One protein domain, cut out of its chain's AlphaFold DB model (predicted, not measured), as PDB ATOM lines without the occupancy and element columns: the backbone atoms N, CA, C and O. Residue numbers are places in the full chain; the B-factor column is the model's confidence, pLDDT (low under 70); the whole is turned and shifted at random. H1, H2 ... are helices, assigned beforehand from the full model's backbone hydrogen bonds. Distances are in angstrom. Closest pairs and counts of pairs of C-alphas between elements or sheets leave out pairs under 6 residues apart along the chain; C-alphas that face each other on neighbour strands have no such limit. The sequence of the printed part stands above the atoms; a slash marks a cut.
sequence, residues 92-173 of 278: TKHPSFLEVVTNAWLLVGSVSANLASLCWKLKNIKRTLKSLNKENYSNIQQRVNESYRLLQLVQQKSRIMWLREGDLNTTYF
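What this domain is: This is residues 92 to 173 of the 278 residues of a protein of Brassica napus (UniProt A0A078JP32). The model is a long, open rod: H2 and H3 follow each other end to end along it, and short H1 folds back on part of H2 as a helical hairpin. H3 and the tail after it, within residues 137 to 173, stand free, and the tail loops back beside H3 without reaching it. The printed part has 82 residues with three named helices, H1, H2 and H3 in that order, and no named strand; its class is all helix. It is extended, with a radius of gyration of the C-alphas of 20.4 A and spans of 63 by 25 by 17 A.

How they stand to each other: Start at H1, residues 97 to 106, and go on over a short link to H2, residues 115 to 137. The two touch, H2 with residues 121 to 129 alone; look at their closest C-alphas, Ala 104 and Ile 125, 5.5 A apart. They run opposite ways at a shallow tilt of 34 degrees, only just short of steep. A tight link of 2 residues leads to H3, residues 140 to 158; H2 and H3 meet only through their link. H1 and H3 are apart. Every O i to N i+4 pair is within hydrogen-bond range in H1, H2 and H3.

Where its parts are: Find C-alpha 97 at (4.622, -32.244, 50.872), where H1 begins its 14.3 A. From C-alpha 115 at (12.697, -32.486, 73.637), H2 runs 31.4 A. H3, 25.7 A long, ends at C-alpha 158, (-7.866, -12.828, 21.797).

The domain as a whole: The C-alphas farthest apart are those of Ala 113 and Arg 159, at 63.9 A. The printed part has no cut. Residues 159 to 173 hold no named element. Mean pLDDT of the printed part is 73.6; look for values under 70 at residues 110, 141 and 151 to 173.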
ATOM      1  N   THR A  92       1.885 -26.928  52.187       84.56
ATOM      2  CA  THR A  92       0.994 -28.060  52.510       84.56
ATOM      3  C   THR A  92       0.183 -28.540  51.309       84.56
ATOM      4  O   THR A  92      -0.252 -29.685  51.265       84.56
ATOM      5  N   LYS A  93       0.007 -27.681  50.297       84.19
ATOM      6  CA  LYS A  93      -0.685 -28.010  49.047       84.19
ATOM      7  C   LYS A  93       0.232 -28.625  47.991       84.19
ATOM      8  O   LYS A  93      -0.258 -29.039  46.943       84.19
ATOM      9  N   HIS A  94       1.549 -28.633  48.207       86.75
ATOM     10  CA  HIS A  94       2.472 -29.226  47.249       86.75
ATOM     11  C   HIS A  94       2.266 -30.752  47.215       86.75
ATOM     12  O   HIS A  94       2.250 -31.359  48.286       86.75
ATOM     13  N   PRO A  95       2.166 -31.400  46.036       91.38
ATOM     14  CA  PRO A  95       1.870 -32.835  45.937       91.38
ATOM     15  C   PRO A  95       2.812 -33.720  46.763       91.38
ATOM     16  O   PRO A  95       2.375 -34.638  47.446       91.38
ATOM     17  N   SER A  96       4.105 -33.389  46.773       91.12
ATOM     18  CA  SER A  96       5.129 -34.129  47.527       91.12
ATOM     19  C   SER A  96       5.278 -33.691  48.990       91.12
ATOM     20  O   SER A  96       6.203 -34.142  49.654       91.12
ATOM     21  N   PHE A  97       4.443 -32.787  49.517       91.12
ATOM     22  CA  PHE A  97       4.622 -32.244  50.872       91.12
ATOM     23  C   PHE A  97       4.645 -33.338  51.943       91.12
ATOM     24  O   PHE A  97       5.601 -33.425  52.714       91.12
ATOM     25  N   LEU A  98       3.617 -34.193  51.961       92.00
ATOM     26  CA  LEU A  98       3.496 -35.269  52.948       92.00
ATOM     27  C   LEU A  98       4.651 -36.264  52.842       92.00
ATOM     28  O   LEU A  98       5.209 -36.661  53.862       92.00
ATOM     29  N   GLU A  99       5.041 -36.624  51.621       92.88
ATOM     30  CA  GLU A  99       6.170 -37.518  51.366       92.88
ATOM     31  C   GLU A  99       7.478 -36.923  51.905       92.88
ATOM     32  O   GLU A  99       8.204 -37.569  52.659       92.88
ATOM     33  N   VAL A 100       7.748 -35.654  51.595       91.44
ATOM     34  CA  VAL A 100       8.956 -34.937  52.018       91.44
ATOM     35  C   VAL A 100       9.040 -34.815  53.539       91.44
ATOM     36  O   VAL A 100      10.106 -35.043  54.116       91.44
ATOM     37  N   VAL A 101       7.932 -34.479  54.205       91.19
ATOM     38  CA  VAL A 101       7.875 -34.386  55.673       91.19
ATOM     39  C   VAL A 101       8.059 -35.763  56.311       91.19
ATOM     40  O   VAL A 101       8.847 -35.891  57.247       91.19
ATOM     41  N   THR A 102       7.397 -36.794  55.783       90.19
ATOM     42  CA  THR A 102       7.490 -38.174  56.288       90.19
ATOM     43  C   THR A 102       8.913 -38.707  56.159       90.19
ATOM     44  O   THR A 102       9.485 -39.185  57.140       90.19
ATOM     45  N   ASN A 103       9.537 -38.538  54.993       89.94
ATOM     46  CA  ASN A 103      10.917 -38.952  54.756       89.94
ATOM     47  C   ASN A 103      11.887 -38.193  55.673       89.94
ATOM     48  O   ASN A 103      12.750 -38.806  56.300       89.94
ATOM     49  N   ALA A 104      11.717 -36.876  55.827       89.25
ATOM     50  CA  ALA A 104      12.548 -36.071  56.724       89.25
ATOM     51  C   ALA A 104      12.380 -36.454  58.204       89.25
ATOM     52  O   ALA A 104      13.340 -36.338  58.971       89.25
ATOM     53  N   TRP A 105      11.185 -36.898  58.603       87.62
ATOM     54  CA  TRP A 105      10.894 -37.379  59.953       87.62
ATOM     55  C   TRP A 105      11.539 -38.738  60.225       87.62
ATOM     56  O   TRP A 105      12.195 -38.913  61.253       87.62
ATOM     57  N   LEU A 106      11.391 -39.683  59.292       86.31
ATOM     58  CA  LEU A 106      11.906 -41.047  59.416       86.31
ATOM     59  C   LEU A 106      13.432 -41.117  59.330       86.31
ATOM     60  O   LEU A 106      14.034 -41.920  60.037       86.31
ATOM     61  N   LEU A 107      14.065 -40.248  58.538       82.19
ATOM     62  CA  LEU A 107      15.523 -40.213  58.359       82.19
ATOM     63  C   LEU A 107      16.287 -39.930  59.665       82.19
ATOM     64  O   LEU A 107      17.454 -40.284  59.797       82.19
ATOM     65  N   VAL A 108      15.624 -39.316  60.646       74.12
ATOM     66  CA  VAL A 108      16.173 -39.035  61.983       74.12
ATOM     67  C   VAL A 108      15.882 -40.168  62.988       74.12
ATOM     68  O   VAL A 108      16.444 -40.186  64.080       74.12
ATOM     69  N   GLY A 109      15.018 -41.121  62.632       73.69
ATOM     70  CA  GLY A 109      14.530 -42.200  63.494       73.69
ATOM     71  C   GLY A 109      13.076 -41.999  63.938       73.69
ATOM     72  O   GLY A 109      12.596 -40.875  64.095       73.69
ATOM     73  N   SER A 110      12.344 -43.092  64.167       67.62
ATOM     74  CA  SER A 110      10.893 -43.068  64.428       67.62
ATOM     75  C   SER A 110      10.517 -42.483  65.795       67.62
ATOM     76  O   SER A 110       9.540 -41.742  65.898       67.62
ATOM     77  N   VAL A 111      11.325 -42.711  66.836       72.38
ATOM     78  CA  VAL A 111      10.985 -42.348  68.224       72.38
ATOM     79  C   VAL A 111      11.734 -41.095  68.675       72.38
ATOM     80  O   VAL A 111      12.929 -40.949  68.435       72.38
ATOM     81  N   SER A 112      11.028 -40.166  69.321       73.50
ATOM     82  CA  SER A 112      11.625 -39.020  70.017       73.50
ATOM     83  C   SER A 112      11.454 -39.212  71.516       73.50
ATOM     84  O   SER A 112      10.357 -39.032  72.033       73.50
ATOM     85  N   ALA A 113      12.525 -39.587  72.212       76.50
ATOM     86  CA  ALA A 113      12.476 -39.851  73.652       76.50
ATOM     87  C   ALA A 113      12.547 -38.571  74.508       76.50
ATOM     88  O   ALA A 113      12.247 -38.603  75.696       76.50
ATOM     89  N   ASN A 114      12.972 -37.442  73.929       82.88
ATOM     90  CA  ASN A 114      13.136 -36.176  74.650       82.88
ATOM     91  C   ASN A 114      12.983 -34.941  73.740       82.88
ATOM     92  O   ASN A 114      13.024 -35.034  72.508       82.88
ATOM     93  N   LEU A 115      12.859 -33.759  74.351       81.00
ATOM     94  CA  LEU A 115      12.697 -32.486  73.637       81.00
ATOM     95  C   LEU A 115      13.874 -32.152  72.708       81.00
ATOM     96  O   LEU A 115      13.665 -31.554  71.654       81.00
ATOM     97  N   ALA A 116      15.097 -32.568  73.049       79.62
ATOM     98  CA  ALA A 116      16.265 -32.353  72.196       79.62
ATOM     99  C   ALA A 116      16.138 -33.123  70.869       79.62
ATOM    100  O   ALA A 116      16.348 -32.554  69.795       79.62
ATOM    101  N   SER A 117      15.713 -34.388  70.935       79.75
ATOM    102  CA  SER A 117      15.468 -35.231  69.760       79.75
ATOM    103  C   SER A 117      14.323 -34.694  68.895       79.75
ATOM    104  O   SER A 117      14.436 -34.668  67.671       79.75
ATOM    105  N   LEU A 118      13.253 -34.176  69.513       81.56
ATOM    106  CA  LEU A 118      12.159 -33.512  68.802       81.56
ATOM    107  C   LEU A 118      12.635 -32.225  68.109       81.56
ATOM    108  O   LEU A 118      12.369 -32.025  66.925       81.56
ATOM    109  N   CYS A 119      13.395 -31.377  68.808       83.12
ATOM    110  CA  CYS A 119      13.953 -30.149  68.243       83.12
ATOM    111  C   CYS A 119      14.825 -30.440  67.015       83.12
ATOM    112  O   CYS A 119      14.752 -29.730  66.010       83.12
ATOM    113  N   TRP A 120      15.628 -31.504  67.064       82.88
ATOM    114  CA  TRP A 120      16.474 -31.901  65.942       82.88
ATOM    115  C   TRP A 120      15.653 -32.388  64.739       82.88
ATOM    116  O   TRP A 120      15.927 -31.969  63.612       82.88
ATOM    117  N   LYS A 121      14.581 -33.161  64.968       85.69
ATOM    118  CA  LYS A 121      13.623 -33.546  63.914       85.69
ATOM    119  C   LYS A 121      12.977 -32.336  63.248       85.69
ATOM    120  O   LYS A 121      12.993 -32.228  62.023       85.69
ATOM    121  N   LEU A 122      12.479 -31.387  64.040       87.31
ATOM    122  CA  LEU A 122      11.873 -30.157  63.522       87.31
ATOM    123  C   LEU A 122      12.888 -29.312  62.736       87.31
ATOM    124  O   LEU A 122      12.561 -28.768  61.681       87.31
ATOM    125  N   LYS A 123      14.147 -29.244  63.191       86.38
ATOM    126  CA  LYS A 123      15.237 -28.598  62.440       86.38
ATOM    127  C   LYS A 123      15.496 -29.288  61.100       86.38
ATOM    128  O   LYS A 123      15.775 -28.585  60.128       86.38
ATOM    129  N   ASN A 124      15.401 -30.615  61.035       87.44
ATOM    130  CA  ASN A 124      15.569 -31.357  59.790       87.44
ATOM    131  C   ASN A 124      14.419 -31.080  58.815       87.44
ATOM    132  O   ASN A 124      14.673 -30.641  57.696       87.44
ATOM    133  N   ILE A 125      13.163 -31.193  59.271       90.06
ATOM    134  CA  ILE A 125      11.979 -30.837  58.469       90.06
ATOM    135  C   ILE A 125      12.101 -29.411  57.928       90.06
ATOM    136  O   ILE A 125      11.916 -29.176  56.737       90.06
ATOM    137  N   LYS A 126      12.486 -28.453  58.779       87.75
ATOM    138  CA  LYS A 126      12.714 -27.061  58.374       87.75
ATOM    139  C   LYS A 126      13.712 -26.944  57.215       87.75
ATOM    140  O   LYS A 126      13.500 -26.119  56.327       87.75
ATOM    141  N   ARG A 127      14.804 -27.717  57.209       88.00
ATOM    142  CA  ARG A 127      15.776 -27.714  56.100       88.00
ATOM    143  C   ARG A 127      15.151 -28.262  54.822       88.00
ATOM    144  O   ARG A 127      15.256 -27.612  53.785       88.00
ATOM    145  N   THR A 128      14.465 -29.397  54.904       90.19
ATOM    146  CA  THR A 128      13.862 -30.041  53.734       90.19
ATOM    147  C   THR A 128      12.754 -29.183  53.125       90.19
ATOM    148  O   THR A 128      12.725 -28.985  51.914       90.19
ATOM    149  N   LEU A 129      11.913 -28.561  53.954       89.31
ATOM    150  CA  LEU A 129      10.889 -27.615  53.502       89.31
ATOM    151  C   LEU A 129      11.487 -26.362  52.855       89.31
ATOM    152  O   LEU A 129      10.934 -25.854  51.882       89.31
ATOM    153  N   LYS A 130      12.632 -25.868  53.350       86.88
ATOM    154  CA  LYS A 130      13.357 -24.779  52.679       86.88
ATOM    155  C   LYS A 130      13.836 -25.190  51.285       86.88
ATOM    156  O   LYS A 130      13.750 -24.360  50.382       86.88
ATOM    157  N   SER A 131      14.306 -26.428  51.105       88.88
ATOM    158  CA  SER A 131      14.703 -26.946  49.784       88.88
ATOM    159  C   SER A 131      13.501 -27.075  48.859       88.88
ATOM    160  O   SER A 131      13.508 -26.486  47.782       88.88
ATOM    161  N   LEU A 132      12.421 -27.707  49.332       89.06
ATOM    162  CA  LEU A 132      11.174 -27.860  48.579       89.06
ATOM    163  C   LEU A 132      10.642 -26.506  48.102       89.06
ATOM    164  O   LEU A 132      10.267 -26.347  46.939       89.06
ATOM    165  N   ASN A 133      10.657 -25.513  48.996       86.94
ATOM    166  CA  ASN A 133      10.259 -24.157  48.665       86.94
ATOM    167  C   ASN A 133      11.184 -23.522  47.623       86.94
ATOM    168  O   ASN A 133      10.721 -22.907  46.668       86.94
ATOM    169  N   LYS A 134      12.500 -23.665  47.787       84.94
ATOM    170  CA  LYS A 134      13.475 -23.101  46.853       84.94
ATOM    171  C   LYS A 134      13.350 -23.733  45.466       84.94
ATOM    172  O   LYS A 134      13.340 -23.014  44.480       84.94
ATOM    173  N   GLU A 135      13.221 -25.044  45.356       85.19
ATOM    174  CA  GLU A 135      13.181 -25.734  44.060       85.19
ATOM    175  C   GLU A 135      11.886 -25.435  43.287       85.19
ATOM    176  O   GLU A 135      11.917 -25.161  42.085       85.19
ATOM    177  N   ASN A 136      10.751 -25.385  43.988       81.31
ATOM    178  CA  ASN A 136       9.439 -25.266  43.346       81.31
ATOM    179  C   ASN A 136       8.914 -23.830  43.280       81.31
ATOM    180  O   ASN A 136       8.164 -23.501  42.364       81.31
ATOM    181  N   TYR A 137       9.330 -22.966  44.204       77.38
ATOM    182  CA  TYR A 137       8.757 -21.634  44.406       77.38
ATOM    183  C   TYR A 137       9.818 -20.520  44.499       77.38
ATOM    184  O   TYR A 137       9.478 -19.371  44.778       77.38
ATOM    185  N   SER A 138      11.107 -20.791  44.244       73.62
ATOM    186  CA  SER A 138      12.055 -19.689  44.009       73.62
ATOM    187  C   SER A 138      11.793 -19.018  42.660       73.62
ATOM    188  O   SER A 138      11.176 -19.590  41.759       73.62
ATOM    189  N   ASN A 139      12.251 -17.771  42.526       72.00
ATOM    190  CA  ASN A 139      12.124 -16.977  41.302       72.00
ATOM    191  C   ASN A 139      10.670 -16.784  40.829       72.00
ATOM    192  O   ASN A 139      10.438 -16.563  39.641       72.00
ATOM    193  N   ILE A 140       9.686 -16.816  41.743       70.94
ATOM    194  CA  ILE A 140       8.271 -16.548  41.420       70.94
ATOM    195  C   ILE A 140       8.128 -15.246  40.635       70.94
ATOM    196  O   ILE A 140       7.402 -15.223  39.656       70.94
ATOM    197  N   GLN A 141       8.846 -14.182  40.999       63.47
ATOM    198  CA  GLN A 141       8.796 -12.909  40.272       63.47
ATOM    199  C   GLN A 141       9.179 -13.067  38.793       63.47
ATOM    200  O   GLN A 141       8.507 -12.526  37.918       63.47
ATOM    201  N   GLN A 142      10.217 -13.855  38.503       70.50
ATOM    202  CA  GLN A 142      10.666 -14.123  37.139       70.50
ATOM    203  C   GLN A 142       9.657 -14.999  36.382       70.50
ATOM    204  O   GLN A 142       9.286 -14.664  35.261       70.50
ATOM    205  N   ARG A 143       9.134 -16.052  37.025       71.19
ATOM    206  CA  ARG A 143       8.116 -16.950  36.448       71.19
ATOM    207  C   ARG A 143       6.772 -16.250  36.212       71.19
ATOM    208  O   ARG A 143       6.101 -16.517  35.218       71.19
ATOM    209  N   VAL A 144       6.387 -15.330  37.098       73.50
ATOM    210  CA  VAL A 144       5.199 -14.477  36.955       73.50
ATOM    211  C   VAL A 144       5.390 -13.518  35.791       73.50
ATOM    212  O   VAL A 144       4.478 -13.381  34.988       73.50
ATOM    213  N   ASN A 145       6.566 -12.905  35.647       72.19
ATOM    214  CA  ASN A 145       6.855 -12.022  34.516       72.19
ATOM    215  C   ASN A 145       6.822 -12.779  33.177       72.19
ATOM    216  O   ASN A 145       6.264 -12.300  32.193       72.19
ATOM    217  N   GLU A 146       7.363 -13.995  33.141       77.12
ATOM    218  CA  GLU A 146       7.315 -14.862  31.963       77.12
ATOM    219  C   GLU A 146       5.882 -15.299  31.622       77.12
ATOM    220  O   GLU A 146       5.437 -15.136  30.486       77.12
ATOM    221  N   SER A 147       5.112 -15.734  32.622       73.38
ATOM    222  CA  SER A 147       3.686 -16.052  32.469       73.38
ATOM    223  C   SER A 147       2.874 -14.834  32.023       73.38
ATOM    224  O   SER A 147       1.986 -14.959  31.184       73.38
ATOM    225  N   TYR A 148       3.198 -13.644  32.532       70.88
ATOM    226  CA  TYR A 148       2.557 -12.390  32.147       70.88
ATOM    227  C   TYR A 148       2.871 -12.014  30.696       70.88
ATOM    228  O   TYR A 148       1.972 -11.603  29.970       70.88
ATOM    229  N   ARG A 149       4.106 -12.234  30.223       71.44
ATOM    230  CA  ARG A 149       4.457 -12.072  28.799       71.44
ATOM    231  C   ARG A 149       3.669 -13.028  27.905       71.44
ATOM    232  O   ARG A 149       3.141 -12.605  26.880       71.44
ATOM    233  N   LEU A 150       3.540 -14.296  28.297       73.56
ATOM    234  CA  LEU A 150       2.723 -15.271  27.566       73.56
ATOM    235  C   LEU A 150       1.238 -14.882  27.567       73.56
ATOM    236  O   LEU A 150       0.584 -14.943  26.527       73.56
ATOM    237  N   LEU A 151       0.720 -14.414  28.704       65.50
ATOM    238  CA  LEU A 151      -0.639 -13.893  28.827       65.50
ATOM    239  C   LEU A 151      -0.862 -12.691  27.897       65.50
ATOM    240  O   LEU A 151      -1.864 -12.665  27.192       65.50
ATOM    241  N   GLN A 152       0.072 -11.736  27.841       60.31
ATOM    242  CA  GLN A 152       0.007 -10.583  26.933       60.31
ATOM    243  C   GLN A 152      -0.047 -11.013  25.462       60.31
ATOM    244  O   GLN A 152      -0.844 -10.471  24.695       60.31
ATOM    245  N   LEU A 153       0.743 -12.020  25.071       62.03
ATOM    246  CA  LEU A 153       0.707 -12.581  23.717       62.03
ATOM    247  C   LEU A 153      -0.660 -13.203  23.393       62.03
ATOM    248  O   LEU A 153      -1.191 -13.006  22.299       62.03
ATOM    249  N   VAL A 154      -1.256 -13.936  24.335       57.38
ATOM    250  CA  VAL A 154      -2.589 -14.538  24.165       57.38
ATOM    251  C   VAL A 154      -3.692 -13.473  24.183       57.38
ATOM    252  O   VAL A 154      -4.629 -13.570  23.397       57.38
ATOM    253  N   GLN A 155      -3.569 -12.424  25.000       51.19
ATOM    254  CA  GLN A 155      -4.497 -11.287  25.046       51.19
ATOM    255  C   GLN A 155      -4.481 -10.461  23.755       51.19
ATOM    256  O   GLN A 155      -5.542 -10.096  23.251       51.19
ATOM    257  N   GLN A 156      -3.301 -10.210  23.174       51.69
ATOM    258  CA  GLN A 156      -3.193  -9.580  21.854       51.69
ATOM    259  C   GLN A 156      -3.897 -10.409  20.774       51.69
ATOM    260  O   GLN A 156      -4.549  -9.847  19.894       51.69
ATOM    261  N   LYS A 157      -3.804 -11.742  20.861       51.06
ATOM    262  CA  LYS A 157      -4.487 -12.660  19.940       51.06
ATOM    263  C   LYS A 157      -5.994 -12.749  20.189       51.06
ATOM    264  O   LYS A 157      -6.741 -12.886  19.226       51.06
ATOM    265  N   SER A 158      -6.450 -12.669  21.440       51.97
ATOM    266  CA  SER A 158      -7.866 -12.828  21.797       51.97
ATOM    267  C   SER A 158      -8.673 -11.528  21.760       51.97
ATOM    268  O   SER A 158      -9.895 -11.593  21.670       51.97
ATOM    269  N   ARG A 159      -8.022 -10.354  21.809       48.06
ATOM    270  CA  ARG A 159      -8.652  -9.014  21.879       48.06
ATOM    271  C   ARG A 159      -9.603  -8.823  23.073       48.06
ATOM    272  O   ARG A 159     -10.443  -7.926  23.058       48.06
ATOM    273  N   ILE A 160      -9.473  -9.637  24.122       45.66
ATOM    274  CA  ILE A 160     -10.293  -9.539  25.336       45.66
ATOM    275  C   ILE A 160      -9.577  -8.647  26.354       45.66
ATOM    276  O   ILE A 160      -8.494  -8.969  26.833       45.66
ATOM    277  N   MET A 161     -10.210  -7.522  26.693       46.97
ATOM    278  CA  MET A 161      -9.626  -6.441  27.500       46.97
ATOM    279  C   MET A 161     -10.031  -6.488  28.991       46.97
ATOM    280  O   MET A 161      -9.580  -5.659  29.777       46.97
ATOM    281  N   TRP A 162     -10.915  -7.417  29.385       46.62
ATOM    282  CA  TRP A 162     -11.742  -7.294  30.596       46.62
ATOM    283  C   TRP A 162     -11.575  -8.452  31.595       46.62
ATOM    284  O   TRP A 162     -12.505  -9.197  31.882       46.62
ATOM    285  N   LEU A 163     -10.378  -8.595  32.164       44.62
ATOM    286  CA  LEU A 163     -10.163  -9.336  33.417       44.62
ATOM    287  C   LEU A 163      -9.863  -8.318  34.526       44.62
ATOM    288  O   LEU A 163      -8.730  -8.180  34.983       44.62
ATOM    289  N   ARG A 164     -10.874  -7.516  34.882       48.94
ATOM    290  CA  ARG A 164     -10.766  -6.445  35.881       48.94
ATOM    291  C   ARG A 164     -10.854  -7.007  37.309       48.94
ATOM    292  O   ARG A 164     -11.848  -7.615  37.687       48.94
ATOM    293  N   GLU A 165      -9.824  -6.695  38.096       42.97
ATOM    294  CA  GLU A 165      -9.900  -6.328  39.526       42.97
ATOM    295  C   GLU A 165     -10.125  -7.415  40.600       42.97
ATOM    296  O   GLU A 165     -10.030  -7.090  41.779       42.97
ATOM    297  N   GLY A 166     -10.381  -8.686  40.277       45.12
ATOM    298  CA  GLY A 166     -10.703  -9.684  41.319       45.12
ATOM    299  C   GLY A 166      -9.511 -10.387  41.984       45.12
ATOM    300  O   GLY A 166      -9.540 -10.651  43.183       45.12
ATOM    301  N   ASP A 167      -8.470 -10.698  41.207       45.47
ATOM    302  CA  ASP A 167      -7.495 -11.750  41.559       45.47
ATOM    303  C   ASP A 167      -6.030 -11.308  41.401       45.47
ATOM    304  O   ASP A 167      -5.093 -12.103  41.335       45.47
ATOM    305  N   LEU A 168      -5.809  -9.999  41.282       48.78
ATOM    306  CA  LEU A 168      -4.481  -9.463  41.039       48.78
ATOM    307  C   LEU A 168      -3.784  -9.181  42.367       48.78
ATOM    308  O   LEU A 168      -4.322  -8.546  43.270       48.78
ATOM    309  N   ASN A 169      -2.530  -9.616  42.440       49.66
ATOM    310  CA  ASN A 169      -1.523  -9.172  43.392       49.66
ATOM    311  C   ASN A 169      -1.238  -7.671  43.167       49.66
ATOM    312  O   ASN A 169      -0.185  -7.290  42.653       49.66
ATOM    313  N   THR A 170      -2.249  -6.835  43.416       57.38
ATOM    314  CA  THR A 170      -2.282  -5.431  43.022       57.38
ATOM    315  C   THR A 170      -1.190  -4.662  43.744       57.38
ATOM    316  O   THR A 170      -0.775  -4.994  44.858       57.38
ATOM    317  N   THR A 171      -0.742  -3.575  43.121       57.41
ATOM    318  CA  THR A 171       0.166  -2.616  43.759       57.41
ATOM    319  C   THR A 171      -0.376  -2.158  45.112       57.41
ATOM    320  O   THR A 171       0.411  -1.934  46.022       57.41
ATOM    321  N   TYR A 172      -1.699  -2.119  45.297       59.88
ATOM    322  CA  TYR A 172      -2.338  -1.872  46.588       59.88
ATOM    323  C   TYR A 172      -1.885  -2.850  47.686       59.88
ATOM    324  O   TYR A 172      -1.408  -2.399  48.726       59.88
ATOM    325  N   PHE A 173      -1.964  -4.168  47.473       57.75
ATOM    326  CA  PHE A 173      -1.559  -5.140  48.497       57.75
ATOM    327  C   PHE A 173      -0.060  -5.075  48.796       57.75
ATOM    328  O   PHE A 173       0.331  -5.134  49.960       57.75
TER     329      PHE A 173